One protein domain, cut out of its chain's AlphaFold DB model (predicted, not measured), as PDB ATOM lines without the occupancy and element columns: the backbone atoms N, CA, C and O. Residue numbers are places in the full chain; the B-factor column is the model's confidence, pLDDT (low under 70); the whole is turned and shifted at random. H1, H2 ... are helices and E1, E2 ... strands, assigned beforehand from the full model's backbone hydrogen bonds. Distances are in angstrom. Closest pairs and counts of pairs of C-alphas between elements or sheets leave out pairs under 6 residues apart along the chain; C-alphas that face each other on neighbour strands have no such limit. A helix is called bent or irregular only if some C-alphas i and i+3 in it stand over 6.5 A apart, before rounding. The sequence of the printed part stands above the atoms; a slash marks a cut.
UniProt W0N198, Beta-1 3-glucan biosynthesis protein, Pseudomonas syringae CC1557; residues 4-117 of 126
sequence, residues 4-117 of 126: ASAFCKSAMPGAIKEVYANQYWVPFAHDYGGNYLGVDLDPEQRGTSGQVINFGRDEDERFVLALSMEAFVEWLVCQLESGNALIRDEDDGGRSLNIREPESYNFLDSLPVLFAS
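What this domain is: This is residues 4 to 117 of the 126 residues of the protein "Beta-1 3-glucan biosynthesis protein" of Pseudomonas syringae CC1557 (UniProt W0N198). A strongly twisted sheet of four strands, E1 to E4, makes one end of the model, and a small hairpin, E5 and E6, makes the other; helix H1 spans from the sheet to the hairpin, and the short helix H2 lies between the two as well. Residues 4 to 24, with no named element, lie at the sheet's end, away from the hairpin. The printed part has 114 residues, with strands E1 to E4, then H1, E5, E6 and H2 along the chain; both sheets, E1 - E2 - E3 - E4 and E5 - E6, are antiparallel. The class is mixed, helices and strands, with under half of the residues in named elements; the whole is compact, with a radius of gyration of the C-alphas of 13.9 A and spans of 37 by 27 by 22 A.

How they stand to each other: Start at residue 4; on the way to the first strand, residues 9 to 10 pair with residues 61 to 62, parallel. Then come E1, residues 25 to 30, E2, 35 to 40, E3, 51 to 56, and E4, 64 to 66, a meander, each strand the antiparallel neighbour of the one before. Look for N 28 and O 37 at 2.9 A between E1 and E2, N 38 and O 53 at 3.0 A between E2 and E3, and N 52 and O 66 at 2.8 A between E3 and E4. H1, residues 69 to 81, is on one face of this sheet, making two layers, a sheet and a helix over it, at a height over the sheet of 10.6 A. It lies over E4, slantwise at 57 degrees on the local plane; its closest C-alphas to E4 are those of Phe 72 and Ala 66, 5.2 A apart. Next, E5, residues 85 to 89, and E6, 95 to 99, form a hairpin, with N 86 and O 98 at 2.8 A. The closest C-alphas of H1 and E5 are those of Gln 79 and Ala 85, 5.8 A. H2, residues 107 to 114, only grazes the four-strand sheet, with its residues 108 to 114; its closest C-alphas to E6 are those of Phe 107 and Asn 98, 4.8 A. H1 and H2 are apart. In H1 every O i to N i+4 pair is within hydrogen-bond range; in H2 1 of 4 is, beside 4 of 5 O i to N i+3 pairs. H2 is irregular, but only just: C-alphas 109 and 112 are 6.9 A apart.

Where its parts are: Find C-alpha 25 at (225.101, 411.531, 252.566), where E1 begins, 12.9 A long; E2 measures 14.5 A, E3 16.0 A and E4 5.6 A. H1 runs 18.3 A from C-alpha 69 at (225.788, 409.028, 265.401). E5 measures 13.4 A, E6 13.2 A and H2 10.0 A, ending at C-alpha 114, (234.170, 394.083, 260.942).

The domain as a whole: The two C-alphas farthest apart, those of Gln 45 and Gly 93, are 42.2 A apart. The printed part has no cut, and no link between named elements is long. The mean pLDDT of the printed part is 95.6, and no printed residue is under 70.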
ATOM      1  N   ALA A   4     228.948 404.965 237.032       84.75
ATOM      2  CA  ALA A   4     229.683 404.927 238.299       84.75
ATOM      3  C   ALA A   4     228.933 404.168 239.410       84.75
ATOM      4  O   ALA A   4     229.549 403.708 240.357       84.75
ATOM      5  N   SER A   5     227.609 404.029 239.299       93.94
ATOM      6  CA  SER A   5     226.794 403.298 240.280       93.94
ATOM      7  C   SER A   5     226.721 401.798 239.987       93.94
ATOM      8  O   SER A   5     226.208 401.054 240.808       93.94
ATOM      9  N   ALA A   6     227.220 401.332 238.835       92.06
ATOM     10  CA  ALA A   6     227.050 399.946 238.391       92.06
ATOM     11  C   ALA A   6     227.716 398.905 239.310       92.06
ATOM     12  O   ALA A   6     227.343 397.734 239.274       92.06
ATOM     13  N   PHE A   7     228.694 399.327 240.113       91.88
ATOM     14  CA  PHE A   7     229.440 398.467 241.035       91.88
ATOM     15  C   PHE A   7     229.067 398.697 242.503       91.88
ATOM     16  O   PHE A   7     229.458 397.910 243.362       91.88
ATOM     17  N   CYS A   8     228.271 399.732 242.781       96.31
ATOM     18  CA  CYS A   8     227.874 400.108 244.127       96.31
ATOM     19  C   CYS A   8     226.887 399.093 244.705       96.31
ATOM     20  O   CYS A   8     225.886 398.777 244.068       96.31
ATOM     21  N   LYS A   9     227.155 398.603 245.916       96.75
ATOM     22  CA  LYS A   9     226.320 397.626 246.618       96.75
ATOM     23  C   LYS A   9     226.170 397.972 248.087       96.75
ATOM     24  O   LYS A   9     227.103 398.482 248.705       96.75
ATOM     25  N   SER A  10     225.014 397.645 248.652       97.69
ATOM     26  CA  SER A  10     224.801 397.671 250.099       97.69
ATOM     27  C   SER A  10     225.056 396.277 250.669       97.69
ATOM     28  O   SER A  10     224.387 395.324 250.272       97.69
ATOM     29  N   ALA A  11     225.993 396.150 251.612       97.62
ATOM     30  CA  ALA A  11     226.316 394.880 252.261       97.62
ATOM     31  C   ALA A  11     225.089 394.273 252.954       97.62
ATOM     32  O   ALA A  11     224.869 393.071 252.858       97.62
ATOM     33  N   MET A  12     224.261 395.110 253.592       96.25
ATOM     34  CA  MET A  12     222.900 394.756 254.000       96.25
ATOM     35  C   MET A  12     221.934 395.126 252.860       96.25
ATOM     36  O   MET A  12     221.714 396.322 252.634       96.25
ATOM     37  N   PRO A  13     221.332 394.162 252.137       95.31
ATOM     38  CA  PRO A  13     220.488 394.470 250.984       95.31
ATOM     39  C   PRO A  13     219.320 395.392 251.349       95.31
ATOM     40  O   PRO A  13     218.553 395.092 252.267       95.31
ATOM     41  N   GLY A  14     219.179 396.500 250.616       96.25
ATOM     42  CA  GLY A  14     218.113 397.489 250.807       96.25
ATOM     43  C   GLY A  14     218.313 398.456 251.979       96.25
ATOM     44  O   GLY A  14     217.383 399.194 252.292       96.25
ATOM     45  N   ALA A  15     219.476 398.464 252.641       98.06
ATOM     46  CA  ALA A  15     219.763 399.404 253.729       98.06
ATOM     47  C   ALA A  15     220.321 400.750 253.239       98.06
ATOM     48  O   ALA A  15     219.968 401.806 253.760       98.06
ATOM     49  N   ILE A  16     221.185 400.711 252.226       98.56
ATOM     50  CA  ILE A  16     221.843 401.880 251.638       98.56
ATOM     51  C   ILE A  16     221.499 401.903 250.150       98.56
ATOM     52  O   ILE A  16     221.465 400.856 249.499       98.56
ATOM     53  N   LYS A  17     221.247 403.088 249.591       98.12
ATOM     54  CA  LYS A  17     221.008 403.222 248.149       98.12
ATOM     55  C   LYS A  17     222.264 402.854 247.363       98.12
ATOM     56  O   LYS A  17     223.342 403.389 247.610       98.12
ATOM     57  N   GLU A  18     222.105 401.995 246.363       97.25
ATOM     58  CA  GLU A  18     223.186 401.508 245.495       97.25
ATOM     59  C   GLU A  18     223.524 402.528 244.395       97.25
ATOM     60  O   GLU A  18     223.347 402.307 243.197       97.25
ATOM     61  N   VAL A  19     223.970 403.707 244.825       97.38
ATOM     62  CA  VAL A  19     224.364 404.826 243.967       97.38
ATOM     63  C   VAL A  19     225.771 405.286 244.316       97.38
ATOM     64  O   VAL A  19     226.179 405.235 245.472       97.38
ATOM     65  N   TYR A  20     226.503 405.789 243.324       96.81
ATOM     66  CA  TYR A  20     227.869 406.280 243.536       96.81
ATOM     67  C   TYR A  20     227.933 407.411 244.573       96.81
ATOM     68  O   TYR A  20     228.775 407.392 245.468       96.81
ATOM     69  N   ALA A  21     227.017 408.377 244.474       96.38
ATOM     70  CA  ALA A  21     226.927 409.512 245.381       96.38
ATOM     71  C   ALA A  21     225.465 409.897 245.629       96.38
ATOM     72  O   ALA A  21     224.632 409.819 244.721       96.38
ATOM     73  N   ASN A  22     225.184 410.377 246.840       97.88
ATOM     74  CA  ASN A  22     223.897 410.929 247.240       97.88
ATOM     75  C   ASN A  22     224.125 412.271 247.956       97.88
ATOM     76  O   ASN A  22     224.963 412.367 248.846       97.88
ATOM     77  N   GLN A  23     223.369 413.306 247.582       97.88
ATOM     78  CA  GLN A  23     223.461 414.641 248.194       97.88
ATOM     79  C   GLN A  23     223.069 414.664 249.681       97.88
ATOM     80  O   GLN A  23     223.370 415.626 250.380       97.88
ATOM     81  N   TYR A  24     222.384 413.620 250.148       98.62
ATOM     82  CA  TYR A  24     221.939 413.455 251.529       98.62
ATOM     83  C   TYR A  24     222.868 412.553 252.358       98.62
ATOM     84  O   TYR A  24     222.551 412.242 253.504       98.62
ATOM     85  N   TRP A  25     224.015 412.149 251.805       98.62
ATOM     86  CA  TRP A  25     225.101 411.531 252.566       98.62
ATOM     87  C   TRP A  25     226.058 412.623 253.034       98.62
ATOM     88  O   TRP A  25     226.782 413.218 252.235       98.62
ATOM     89  N   VAL A  26     226.023 412.927 254.329       98.56
ATOM     90  CA  VAL A  26     226.761 414.049 254.922       98.56
ATOM     91  C   VAL A  26     228.069 413.532 255.529       98.56
ATOM     92  O   VAL A  26     228.016 412.855 256.559       98.56
ATOM     93  N   PRO A  27     229.241 413.818 254.929       98.44
ATOM     94  CA  PRO A  27     230.518 413.325 255.437       98.44
ATOM     95  C   PRO A  27     230.894 414.004 256.760       98.44
ATOM     96  O   PRO A  27     230.719 415.214 256.913       98.44
ATOM     97  N   PHE A  28     231.470 413.241 257.690       97.44
ATOM     98  CA  PHE A  28     232.078 413.770 258.921       97.44
ATOM     99  C   PHE A  28     233.533 413.325 259.133       97.44
ATOM    100  O   PHE A  28     234.220 413.899 259.974       97.44
ATOM    101  N   ALA A  29     234.014 412.326 258.387       95.62
ATOM    102  CA  ALA A  29     235.415 411.910 258.374       95.62
ATOM    103  C   ALA A  29     235.825 411.491 256.959       95.62
ATOM    104  O   ALA A  29     234.971 411.101 256.161       95.62
ATOM    105  N   HIS A  30     237.118 411.573 256.651       94.19
ATOM    106  CA  HIS A  30     237.666 411.181 255.356       94.19
ATOM    107  C   HIS A  30     239.095 410.657 255.475       94.19
ATOM    108  O   HIS A  30     239.808 410.979 256.423       94.19
ATOM    109  N   ASP A  31     239.522 409.914 254.460       92.00
ATOM    110  CA  ASP A  31     240.867 409.342 254.341       92.00
ATOM    111  C   ASP A  31     241.831 410.176 253.472       92.00
ATOM    112  O   ASP A  31     242.962 409.763 253.248       92.00
ATOM    113  N   TYR A  32     241.383 411.329 252.952       89.94
ATOM    114  CA  TYR A  32     242.083 412.152 251.941       89.94
ATOM    115  C   TYR A  32     242.280 411.486 250.558       89.94
ATOM    116  O   TYR A  32     242.768 412.139 249.634       89.94
ATOM    117  N   GLY A  33     241.835 410.242 250.372       92.06
ATOM    118  CA  GLY A  33     241.774 409.512 249.100       92.06
ATOM    119  C   GLY A  33     240.449 409.685 248.347       92.06
ATOM    120  O   GLY A  33     240.355 409.368 247.159       92.06
ATOM    121  N   GLY A  34     239.446 410.270 249.007       95.31
ATOM    122  CA  GLY A  34     238.100 410.458 248.465       95.31
ATOM    123  C   GLY A  34     237.083 409.470 249.027       95.31
ATOM    124  O   GLY A  34     236.017 409.309 248.425       95.31
ATOM    125  N   ASN A  35     237.400 408.843 250.160       97.38
ATOM    126  CA  ASN A  35     236.523 407.952 250.901       97.38
ATOM    127  C   ASN A  35     236.143 408.584 252.237       97.38
ATOM    128  O   ASN A  35     236.896 409.367 252.823       97.38
ATOM    129  N   TYR A  36     234.928 408.292 252.685       98.00
ATOM    130  CA  TYR A  36     234.277 409.016 253.762       98.00
ATOM    131  C   TYR A  36     233.546 408.072 254.700       98.00
ATOM    132  O   TYR A  36     232.966 407.071 254.280       98.00
ATOM    133  N   LEU A  37     233.478 408.490 255.961       98.31
ATOM    134  CA  LEU A  37     232.365 408.145 256.831       98.31
ATOM    135  C   LEU A  37     231.377 409.304 256.835       98.31
ATOM    136  O   LEU A  37     231.774 410.475 256.885       98.31
ATOM    137  N   GLY A  38     230.090 408.987 256.842       98.50
ATOM    138  CA  GLY A  38     229.068 410.009 256.984       98.50
ATOM    139  C   GLY A  38     227.724 409.495 257.448       98.50
ATOM    140  O   GLY A  38     227.508 408.299 257.627       98.50
ATOM    141  N   VAL A  39     226.834 410.457 257.661       98.81
ATOM    142  CA  VAL A  39     225.450 410.226 258.062       98.81
ATOM    143  C   VAL A  39     224.585 410.125 256.812       98.81
ATOM    144  O   VAL A  39     224.583 411.033 255.978       98.81
ATOM    145  N   ASP A  40     223.834 409.038 256.701       98.88
ATOM    146  CA  ASP A  40     222.875 408.801 255.627       98.88
ATOM    147  C   ASP A  40     221.492 409.332 256.014       98.88
ATOM    148  O   ASP A  40     220.810 408.784 256.883       98.88
ATOM    149  N   LEU A  41     221.071 410.426 255.378       98.81
ATOM    150  CA  LEU A  41     219.753 411.029 255.588       98.81
ATOM    151  C   LEU A  41     218.717 410.583 254.546       98.81
ATOM    152  O   LEU A  41     217.559 410.989 254.640       98.81
ATOM    153  N   ASP A  42     219.107 409.748 253.584       98.75
ATOM    154  CA  ASP A  42     218.253 409.248 252.504       98.75
ATOM    155  C   ASP A  42     218.524 407.750 252.242       98.75
ATOM    156  O   ASP A  42     218.942 407.375 251.135       98.75
ATOM    157  N   PRO A  43     218.309 406.890 253.259       98.56
ATOM    158  CA  PRO A  43     218.547 405.456 253.152       98.56
ATOM    159  C   PRO A  43     217.553 404.781 252.199       98.56
ATOM    160  O   PRO A  43     216.560 405.370 251.762       98.56
ATOM    161  N   GLU A  44     217.807 403.512 251.889       98.12
ATOM    162  CA  GLU A  44     216.832 402.654 251.207       98.12
ATOM    163  C   GLU A  44     215.845 402.037 252.227       98.12
ATOM    164  O   GLU A  44     216.001 402.212 253.435       98.12
ATOM    165  N   GLN A  45     214.794 401.353 251.764       96.94
ATOM    166  CA  GLN A  45     213.656 400.884 252.578       96.94
ATOM    167  C   GLN A  45     213.987 400.143 253.886       96.94
ATOM    168  O   GLN A  45     213.186 400.193 254.819       96.94
ATOM    169  N   ARG A  46     215.123 399.444 253.975       95.94
ATOM    170  CA  ARG A  46     215.549 398.712 255.185       95.94
ATOM    171  C   ARG A  46     216.555 399.474 256.045       95.94
ATOM    172  O   ARG A  46     216.947 398.968 257.094       95.94
ATOM    173  N   GLY A  47     216.993 400.648 255.608       97.69
ATOM    174  CA  GLY A  47     217.897 401.499 256.367       97.69
ATOM    175  C   GLY A  47     217.159 402.398 257.354       97.69
ATOM    176  O   GLY A  47     215.932 402.420 257.439       97.69
ATOM    177  N   THR A  48     217.931 403.156 258.122       98.25
ATOM    178  CA  THR A  48     217.439 404.111 259.118       98.25
ATOM    179  C   THR A  48     218.003 405.492 258.810       98.25
ATOM    180  O   THR A  48     219.211 405.648 258.672       98.25
ATOM    181  N   SER A  49     217.146 406.513 258.696       98.56
ATOM    182  CA  SER A  49     217.627 407.885 258.477       98.56
ATOM    183  C   SER A  49     218.447 408.321 259.693       98.56
ATOM    184  O   SER A  49     217.977 408.212 260.826       98.56
ATOM    185  N   GLY A  50     219.676 408.775 259.461       98.69
ATOM    186  CA  GLY A  50     220.654 409.065 260.509       98.69
ATOM    187  C   GLY A  50     221.673 407.948 260.768       98.69
ATOM    188  O   GLY A  50     222.555 408.142 261.606       98.69
ATOM    189  N   GLN A  51     221.590 406.812 260.064       98.88
ATOM    190  CA  GLN A  51     222.597 405.750 260.142       98.88
ATOM    191  C   GLN A  51     223.971 406.236 259.650       98.88
ATOM    192  O   GLN A  51     224.067 407.120 258.799       98.88
ATOM    193  N   VAL A  52     225.041 405.645 260.178       98.88
ATOM    194  CA  VAL A  52     226.426 405.942 259.789       98.88
ATOM    195  C   VAL A  52     226.896 404.920 258.763       98.88
ATOM    196  O   VAL A  52     226.765 403.718 258.996       98.88
ATOM    197  N   ILE A  53     227.449 405.391 257.645       98.88
ATOM    198  CA  ILE A  53     227.878 404.566 256.507       98.88
ATOM    199  C   ILE A  53     229.265 404.971 255.999       98.88
ATOM    200  O   ILE A  53     229.688 406.115 256.194       98.88
ATOM    201  N   ASN A  54     229.944 404.058 255.303       98.69
ATOM    202  CA  ASN A  54     231.030 404.400 254.383       98.69
ATOM    203  C   ASN A  54     230.476 404.742 252.992       98.69
ATOM    204  O   ASN A  54     229.461 404.193 252.555       98.69
ATOM    205  N   PHE A  55     231.139 405.656 252.293       98.44
ATOM    206  CA  PHE A  55     230.912 405.942 250.876       98.44
ATOM    207  C   PHE A  55     232.111 406.692 250.298       98.44
ATOM    208  O   PHE A  55     232.895 407.290 251.032       98.44
ATOM    209  N   GLY A  56     232.233 406.730 248.976       96.62
ATOM    210  CA  GLY A  56     233.297 407.479 248.328       96.62
ATOM    211  C   GLY A  56     233.775 406.833 247.048       96.62
ATOM    212  O   GLY A  56     233.060 406.050 246.425       96.62
ATOM    213  N   ARG A  57     234.981 407.224 246.646       95.50
ATOM    214  CA  ARG A  57     235.602 406.837 245.385       95.50
ATOM    215  C   ARG A  57     235.804 405.329 245.262       95.50
ATOM    216  O   ARG A  57     235.523 404.799 244.191       95.50
ATOM    217  N   ASP A  58     236.294 404.703 246.323       95.12
ATOM    218  CA  ASP A  58     236.734 403.307 246.360       95.12
ATOM    219  C   ASP A  58     235.799 402.428 247.224       95.12
ATOM    220  O   ASP A  58     235.957 401.212 247.302       95.12
ATOM    221  N   GLU A  59     234.762 403.030 247.816       96.62
ATOM    222  CA  GLU A  59     233.752 402.366 248.652       96.62
ATOM    223  C   GLU A  59     232.591 401.804 247.806       96.62
ATOM    224  O   GLU A  59     231.437 402.244 247.903       96.62
ATOM    225  N   ASP A  60     232.894 400.843 246.931       96.06
ATOM    226  CA  ASP A  60     231.875 400.174 246.114       96.06
ATOM    227  C   ASP A  60     230.890 399.380 246.986       96.06
ATOM    228  O   ASP A  60     229.676 399.467 246.787       96.06
ATOM    229  N   GLU A  61     231.385 398.662 247.995       97.44
ATOM    230  CA  GLU A  61     230.559 397.984 248.996       97.44
ATOM    231  C   GLU A  61     230.381 398.870 250.236       97.44
ATOM    232  O   GLU A  61     231.346 399.275 250.882       97.44
ATOM    233  N   ARG A  62     229.127 399.171 250.576       98.12
ATOM    234  CA  ARG A  62     228.769 400.062 251.684       98.12
ATOM    235  C   ARG A  62     228.160 399.278 252.836       98.12
ATOM    236  O   ARG A  62     227.342 398.385 252.631       98.12
ATOM    237  N   PHE A  63     228.518 399.664 254.047       98.62
ATOM    238  CA  PHE A  63     228.134 399.039 255.301       98.62
ATOM    239  C   PHE A  63     227.412 400.055 256.176       98.62
ATOM    240  O   PHE A  63     227.741 401.241 256.182       98.62
ATOM    241  N   VAL A  64     226.448 399.578 256.960       98.62
ATOM    242  CA  VAL A  64     225.863 400.373 258.045       98.62
ATOM    243  C   VAL A  64     226.721 400.170 259.287       98.62
ATOM    244  O   VAL A  64     226.650 399.122 259.921       98.62
ATOM    245  N   LEU A  65     227.556 401.143 259.635       98.38
ATOM    246  CA  LEU A  65     228.473 401.043 260.773       98.38
ATOM    247  C   LEU A  65     227.738 401.220 262.107       98.38
ATOM    248  O   LEU A  65     228.104 400.603 263.103       98.38
ATOM    249  N   ALA A  66     226.699 402.057 262.126       98.56
ATOM    250  CA  ALA A  66     225.843 402.278 263.288       98.56
ATOM    251  C   ALA A  66     224.467 402.811 262.866       98.56
ATOM    252  O   ALA A  66     224.334 403.447 261.824       98.56
ATOM    253  N   LEU A  67     223.445 402.610 263.703       98.25
ATOM    254  CA  LEU A  67     222.080 403.096 263.437       98.25
ATOM    255  C   LEU A  67     221.884 404.588 263.753       98.25
ATOM    256  O   LEU A  67     220.861 405.164 263.391       98.25
ATOM    257  N   SER A  68     222.846 405.212 264.430       98.50
ATOM    258  CA  SER A  68     222.863 406.640 264.744       98.50
ATOM    259  C   SER A  68     224.293 407.114 265.017       98.50
ATOM    260  O   SER A  68     225.185 406.308 265.294       98.50
ATOM    261  N   MET A  69     224.508 408.433 264.995       98.06
ATOM    262  CA  MET A  69     225.788 409.028 265.401       98.06
ATOM    263  C   MET A  69     226.118 408.745 266.876       98.06
ATOM    264  O   MET A  69     227.280 408.549 267.216       98.06
ATOM    265  N   GLU A  70     225.105 408.688 267.744       98.31
ATOM    266  CA  GLU A  70     225.264 408.312 269.154       98.31
ATOM    267  C   GLU A  70     225.826 406.892 269.278       98.31
ATOM    268  O   GLU A  70     226.894 406.712 269.855       98.31
ATOM    269  N   ALA A  71     225.187 405.914 268.626       98.56
ATOM    270  CA  ALA A  71     225.644 404.527 268.631       98.56
ATOM    271  C   ALA A  71     227.047 404.368 268.015       98.56
ATOM    272  O   ALA A  71     227.834 403.536 268.463       98.56
ATOM    273  N   PHE A  72     227.390 405.178 267.006       98.12
ATOM    274  CA  PHE A  72     228.738 405.191 266.434       98.12
ATOM    275  C   PHE A  72     229.788 405.698 267.431       98.12
ATOM    276  O   PHE A  72     230.844 405.085 267.576       98.12
ATOM    277  N   VAL A  73     229.505 406.798 268.137       97.69
ATOM    278  CA  VAL A  73     230.420 407.348 269.149       97.69
ATOM    279  C   VAL A  73     230.570 406.386 270.325       97.69
ATOM    280  O   VAL A  73     231.693 406.160 270.769       97.69
ATOM    281  N   GLU A  74     229.483 405.771 270.794       98.44
ATOM    282  CA  GLU A  74     229.536 404.725 271.824       98.44
ATOM    283  C   GLU A  74     230.420 403.552 271.387       98.44
ATOM    284  O   GLU A  74     231.309 403.127 272.129       98.44
ATOM    285  N   TRP A  75     230.236 403.062 270.157       96.94
ATOM    286  CA  TRP A  75     231.075 402.004 269.600       96.94
ATOM    287  C   TRP A  75     232.554 402.411 269.547       96.94
ATOM    288  O   TRP A  75     233.422 401.622 269.933       96.94
ATOM    289  N   LEU A  76     232.848 403.644 269.125       95.50
ATOM    290  CA  LEU A  76     234.211 404.162 269.045       95.50
ATOM    291  C   LEU A  76     234.869 404.265 270.427       95.50
ATOM    292  O   LEU A  76     236.027 403.876 270.588       95.50
ATOM    293  N   VAL A  77     234.132 404.746 271.432       97.06
ATOM    294  CA  VAL A  77     234.593 404.784 272.827       97.06
ATOM    295  C   VAL A  77     234.928 403.373 273.310       97.06
ATOM    296  O   VAL A  77     236.021 403.165 273.832       97.06
ATOM    297  N   CYS A  78     234.077 402.380 273.039       97.06
ATOM    298  CA  CYS A  78     234.361 400.982 273.373       97.06
ATOM    299  C   CYS A  78     235.652 400.459 272.713       97.06
ATOM    300  O   CYS A  78     236.411 399.723 273.350       97.06
ATOM    301  N   GLN A  79     235.944 400.831 271.458       95.75
ATOM    302  CA  GLN A  79     237.211 400.449 270.811       95.75
ATOM    303  C   GLN A  79     238.418 401.098 271.502       95.75
ATOM    304  O   GLN A  79     239.439 400.442 271.708       95.75
ATOM    305  N   LEU A  80     238.303 402.365 271.907       95.12
ATOM    306  CA  LEU A  80     239.366 403.077 272.622       95.12
ATOM    307  C   LEU A  80     239.619 402.468 274.008       95.12
ATOM    308  O   LEU A  80     240.767 402.194 274.357       95.12
ATOM    309  N   GLU A  81     238.561 402.215 274.780       96.69
ATOM    310  CA  GLU A  81     238.647 401.686 276.147       96.69
ATOM    311  C   GLU A  81     239.122 400.231 276.197       96.69
ATOM    312  O   GLU A  81     239.885 399.858 277.089       96.69
ATOM    313  N   SER A  82     238.727 399.409 275.221       96.75
ATOM    314  CA  SER A  82     239.219 398.028 275.096       96.75
ATOM    315  C   SER A  82     240.657 397.940 274.575       96.75
ATOM    316  O   SER A  82     241.254 396.862 274.572       96.75
ATOM    317  N   GLY A  83     241.233 399.061 274.132       95.94
ATOM    318  CA  GLY A  83     242.545 399.098 273.506       95.94
ATOM    319  C   GLY A  83     242.552 398.588 272.064       95.94
ATOM    320  O   GLY A  83     243.640 398.441 271.510       95.94
ATOM    321  N   ASN A  84     241.395 398.367 271.431       95.75
ATOM    322  CA  ASN A  84     241.280 398.029 270.009       95.75
ATOM    323  C   ASN A  84     241.368 399.267 269.092       95.75
ATOM    324  O   ASN A  84     240.659 399.393 268.095       95.75
ATOM    325  N   ALA A  85     242.252 400.199 269.429       93.62
ATOM    326  CA  ALA A  85     242.502 401.401 268.654       93.62
ATOM    327  C   ALA A  85     244.000 401.565 268.386       93.62
ATOM    328  O   ALA A  85     244.861 401.167 269.186       93.62
ATOM    329  N   LEU A  86     244.302 402.167 267.242       92.81
ATOM    330  CA  LEU A  86     245.643 402.482 266.789       92.81
ATOM    331  C   LEU A  86     245.659 403.906 266.232       92.81
ATOM    332  O   LEU A  86     244.890 404.239 265.337       92.81
ATOM    333  N   ILE A  87     246.558 404.736 266.753       90.94
ATOM    334  CA  ILE A  87     246.872 406.037 266.165       90.94
ATOM    335  C   ILE A  87     248.133 405.858 265.327       90.94
ATOM    336  O   ILE A  87     249.143 405.394 265.859       90.94
ATOM    337  N   ARG A  88     248.068 406.187 264.035       88.81
ATOM    338  CA  ARG A  88     249.233 406.186 263.141       88.81
ATOM    339  C   ARG A  88     249.650 407.625 262.862       88.81
ATOM    340  O   ARG A  88     248.786 408.481 262.687       88.81
ATOM    341  N   ASP A  89     250.954 407.872 262.860       91.50
ATOM    342  CA  ASP A  89     251.517 409.130 262.376       91.50
ATOM    343  C   ASP A  89     251.614 409.066 260.847       91.50
ATOM    344  O   ASP A  89     252.067 408.061 260.296       91.50
ATOM    345  N   GLU A  90     251.174 410.128 260.186       88.25
ATOM    346  CA  GLU A  90     251.202 410.266 258.730       88.25
ATOM    347  C   GLU A  90     252.434 411.070 258.286       88.25
ATOM    348  O   GLU A  90     252.973 411.888 259.040       88.25
ATOM    349  N   ASP A  91     252.867 410.883 257.035       88.25
ATOM    350  CA  ASP A  91     254.058 411.550 256.478       88.25
ATOM    351  C   ASP A  91     253.943 413.088 256.453       88.25
ATOM    352  O   ASP A  91     254.952 413.798 256.448       88.25
ATOM    353  N   ASP A  92     252.719 413.620 256.453       88.25
ATOM    354  CA  ASP A  92     252.429 415.057 256.488       88.25
ATOM    355  C   ASP A  92     252.405 415.650 257.913       88.25
ATOM    356  O   ASP A  92     252.139 416.843 258.091       88.25
ATOM    357  N   GLY A  93     252.708 414.839 258.933       89.94
ATOM    358  CA  GLY A  93     252.634 415.210 260.346       89.94
ATOM    359  C   GLY A  93     251.224 415.125 260.941       89.94
ATOM    360  O   GLY A  93     251.025 415.495 262.104       89.94
ATOM    361  N   GLY A  94     250.244 414.661 260.164       89.19
ATOM    362  CA  GLY A  94     248.913 414.302 260.622       89.19
ATOM    363  C   GLY A  94     248.898 413.007 261.434       89.19
ATOM    364  O   GLY A  94     249.909 412.328 261.614       89.19
ATOM    365  N   ARG A  95     247.716 412.671 261.959       90.38
ATOM    366  CA  ARG A  95     247.471 411.399 262.645       90.38
ATOM    367  C   ARG A  95     246.146 410.811 262.196       90.38
ATOM    368  O   ARG A  95     245.147 411.531 262.181       90.38
ATOM    369  N   SER A  96     246.124 409.514 261.916       90.25
ATOM    370  CA  SER A  96     244.902 408.775 261.599       90.25
ATOM    371  C   SER A  96     244.496 407.852 262.746       90.25
ATOM    372  O   SER A  96     245.330 407.249 263.428       90.25
ATOM    373  N   LEU A  97     243.185 407.762 262.975       91.19
ATOM    374  CA  LEU A  97     242.585 406.818 263.912       91.19
ATOM    375  C   LEU A  97     242.179 405.555 263.157       91.19
ATOM    376  O   LEU A  97     241.406 405.617 262.207       91.19
ATOM    377  N   ASN A  98     242.687 404.418 263.614       93.44
ATOM    378  CA  ASN A  98     242.440 403.097 263.057       93.44
ATOM    379  C   ASN A  98     242.060 402.125 264.179       93.44
ATOM    380  O   ASN A  98     242.194 402.430 265.368       93.44
ATOM    381  N   ILE A  99     241.622 400.929 263.800       93.94
ATOM    382  CA  ILE A  99     241.443 399.808 264.725       93.94
ATOM    383  C   ILE A  99     242.691 398.923 264.726       93.94
ATOM    384  O   ILE A  99     243.445 398.901 263.751       93.94
ATOM    385  N   ARG A 100     242.932 398.207 265.827       93.19
ATOM    386  CA  ARG A 100     244.073 397.282 265.926       93.19
ATOM    387  C   ARG A 100     243.746 395.910 265.343       93.19
ATOM    388  O   ARG A 100     244.588 395.314 264.684       93.19
ATOM    389  N   GLU A 101     242.541 395.428 265.607       94.12
ATOM    390  CA  GLU A 101     242.035 394.128 265.196       94.12
ATOM    391  C   GLU A 101     240.655 394.296 264.534       94.12
ATOM    392  O   GLU A 101     239.733 394.826 265.166       94.12
ATOM    393  N   PRO A 102     240.490 393.837 263.278       93.44
ATOM    394  CA  PRO A 102     241.524 393.278 262.398       93.44
ATOM    395  C   PRO A 102     242.612 394.300 262.022       93.44
ATOM    396  O   PRO A 102     242.346 395.495 261.892       93.44
ATOM    397  N   GLU A 103     243.841 393.815 261.820       89.25
ATOM    398  CA  GLU A 103     244.931 394.662 261.335       89.25
ATOM    399  C   GLU A 103     244.627 395.126 259.905       89.25
ATOM    400  O   GLU A 103     244.321 394.326 259.020       89.25
ATOM    401  N   SER A 104     244.711 396.434 259.694       89.25
ATOM    402  CA  SER A 104     244.479 397.089 258.409       89.25
ATOM    403  C   SER A 104     245.385 398.312 258.269       89.25
ATOM    404  O   SER A 104     245.942 398.822 259.255       89.25
ATOM    405  N   TYR A 105     245.576 398.757 257.026       84.00
ATOM    406  CA  TYR A 105     246.319 399.981 256.745       84.00
ATOM    407  C   TYR A 105     245.471 401.205 257.107       84.00
ATOM    408  O   TYR A 105     245.922 402.036 257.896       84.00
ATOM    409  N   ASN A 106     244.231 401.250 256.604       90.31
ATOM    410  CA  ASN A 106     243.227 402.264 256.905       90.31
ATOM    411  C   ASN A 106     241.994 401.644 257.590       90.31
ATOM    412  O   ASN A 106     241.615 400.511 257.296       90.31
ATOM    413  N   PHE A 107     241.321 402.401 258.459       94.19
ATOM    414  CA  PHE A 107     240.057 401.996 259.073       94.19
ATOM    415  C   PHE A 107     239.009 401.507 258.057       94.19
ATOM    416  O   PHE A 107     238.356 400.495 258.306       94.19
ATOM    417  N   LEU A 108     238.852 402.177 256.913       95.50
ATOM    418  CA  LEU A 108     237.859 401.808 255.899       95.50
ATOM    419  C   LEU A 108     238.125 400.414 255.303       95.50
ATOM    420  O   LEU A 108     237.186 399.638 255.119       95.50
ATOM    421  N   ASP A 109     239.394 400.021 255.160       94.19
ATOM    422  CA  ASP A 109     239.787 398.687 254.675       94.19
ATOM    423  C   ASP A 109     239.344 397.556 255.617       94.19
ATOM    424  O   ASP A 109     239.257 396.391 255.224       94.19
ATOM    425  N   SER A 110     239.077 397.878 256.886       95.38
ATOM    426  CA  SER A 110     238.656 396.899 257.888       95.38
ATOM    427  C   SER A 110     237.153 396.610 257.886       95.38
ATOM    428  O   SER A 110     236.727 395.574 258.409       95.38
ATOM    429  N   LEU A 111     236.340 397.489 257.288       96.38
ATOM    430  CA  LEU A 111     234.879 397.384 257.308       96.38
ATOM    431  C   LEU A 111     234.356 396.060 256.726       96.38
ATOM    432  O   LEU A 111     233.503 395.442 257.372       96.38
ATOM    433  N   PRO A 112     234.900 395.537 255.603       96.06
ATOM    434  CA  PRO A 112     234.519 394.235 255.053       96.06
ATOM    435  C   PRO A 112     234.663 393.053 256.011       96.06
ATOM    436  O   PRO A 112     234.011 392.026 255.803       96.06
ATOM    437  N   VAL A 113     235.538 393.170 257.011       96.19
ATOM    438  CA  VAL A 113     235.777 392.147 258.032       96.19
ATOM    439  C   VAL A 113     234.930 392.431 259.270       96.19
ATOM    440  O   VAL A 113     234.229 391.537 259.738       96.19
ATOM    441  N   LEU A 114     234.940 393.673 259.763       95.38
ATOM    442  CA  LEU A 114     234.170 394.083 260.942       95.38
ATOM    443  C   LEU A 114     232.660 393.874 260.775       95.38
ATOM    444  O   LEU A 114     231.982 393.463 261.714       95.38
ATOM    445  N   PHE A 115     232.138 394.148 259.580       96.19
ATOM    446  CA  PHE A 115     230.704 394.153 259.283       96.19
ATOM    447  C   PHE A 115     230.300 393.038 258.309       96.19
ATOM    448  O   PHE A 115     229.237 393.100 257.691       96.19
ATOM    449  N   ALA A 116     231.123 391.987 258.193       95.75
ATOM    450  CA  ALA A 116     230.908 390.876 257.264       95.75
ATOM    451  C   ALA A 116     229.524 390.217 257.405       95.75
ATOM    452  O   ALA A 116     228.937 389.820 256.400       95.75
ATOM    453  N   SER A 117     228.982 390.156 258.627       95.94
ATOM    454  CA  SER A 117     227.679 389.545 258.927       95.94
ATOM    455  C   SER A 117     226.490 390.235 258.251       95.94
ATOM    456  O   SER A 117     225.429 389.629 258.124       95.94
TER     457      SER A 117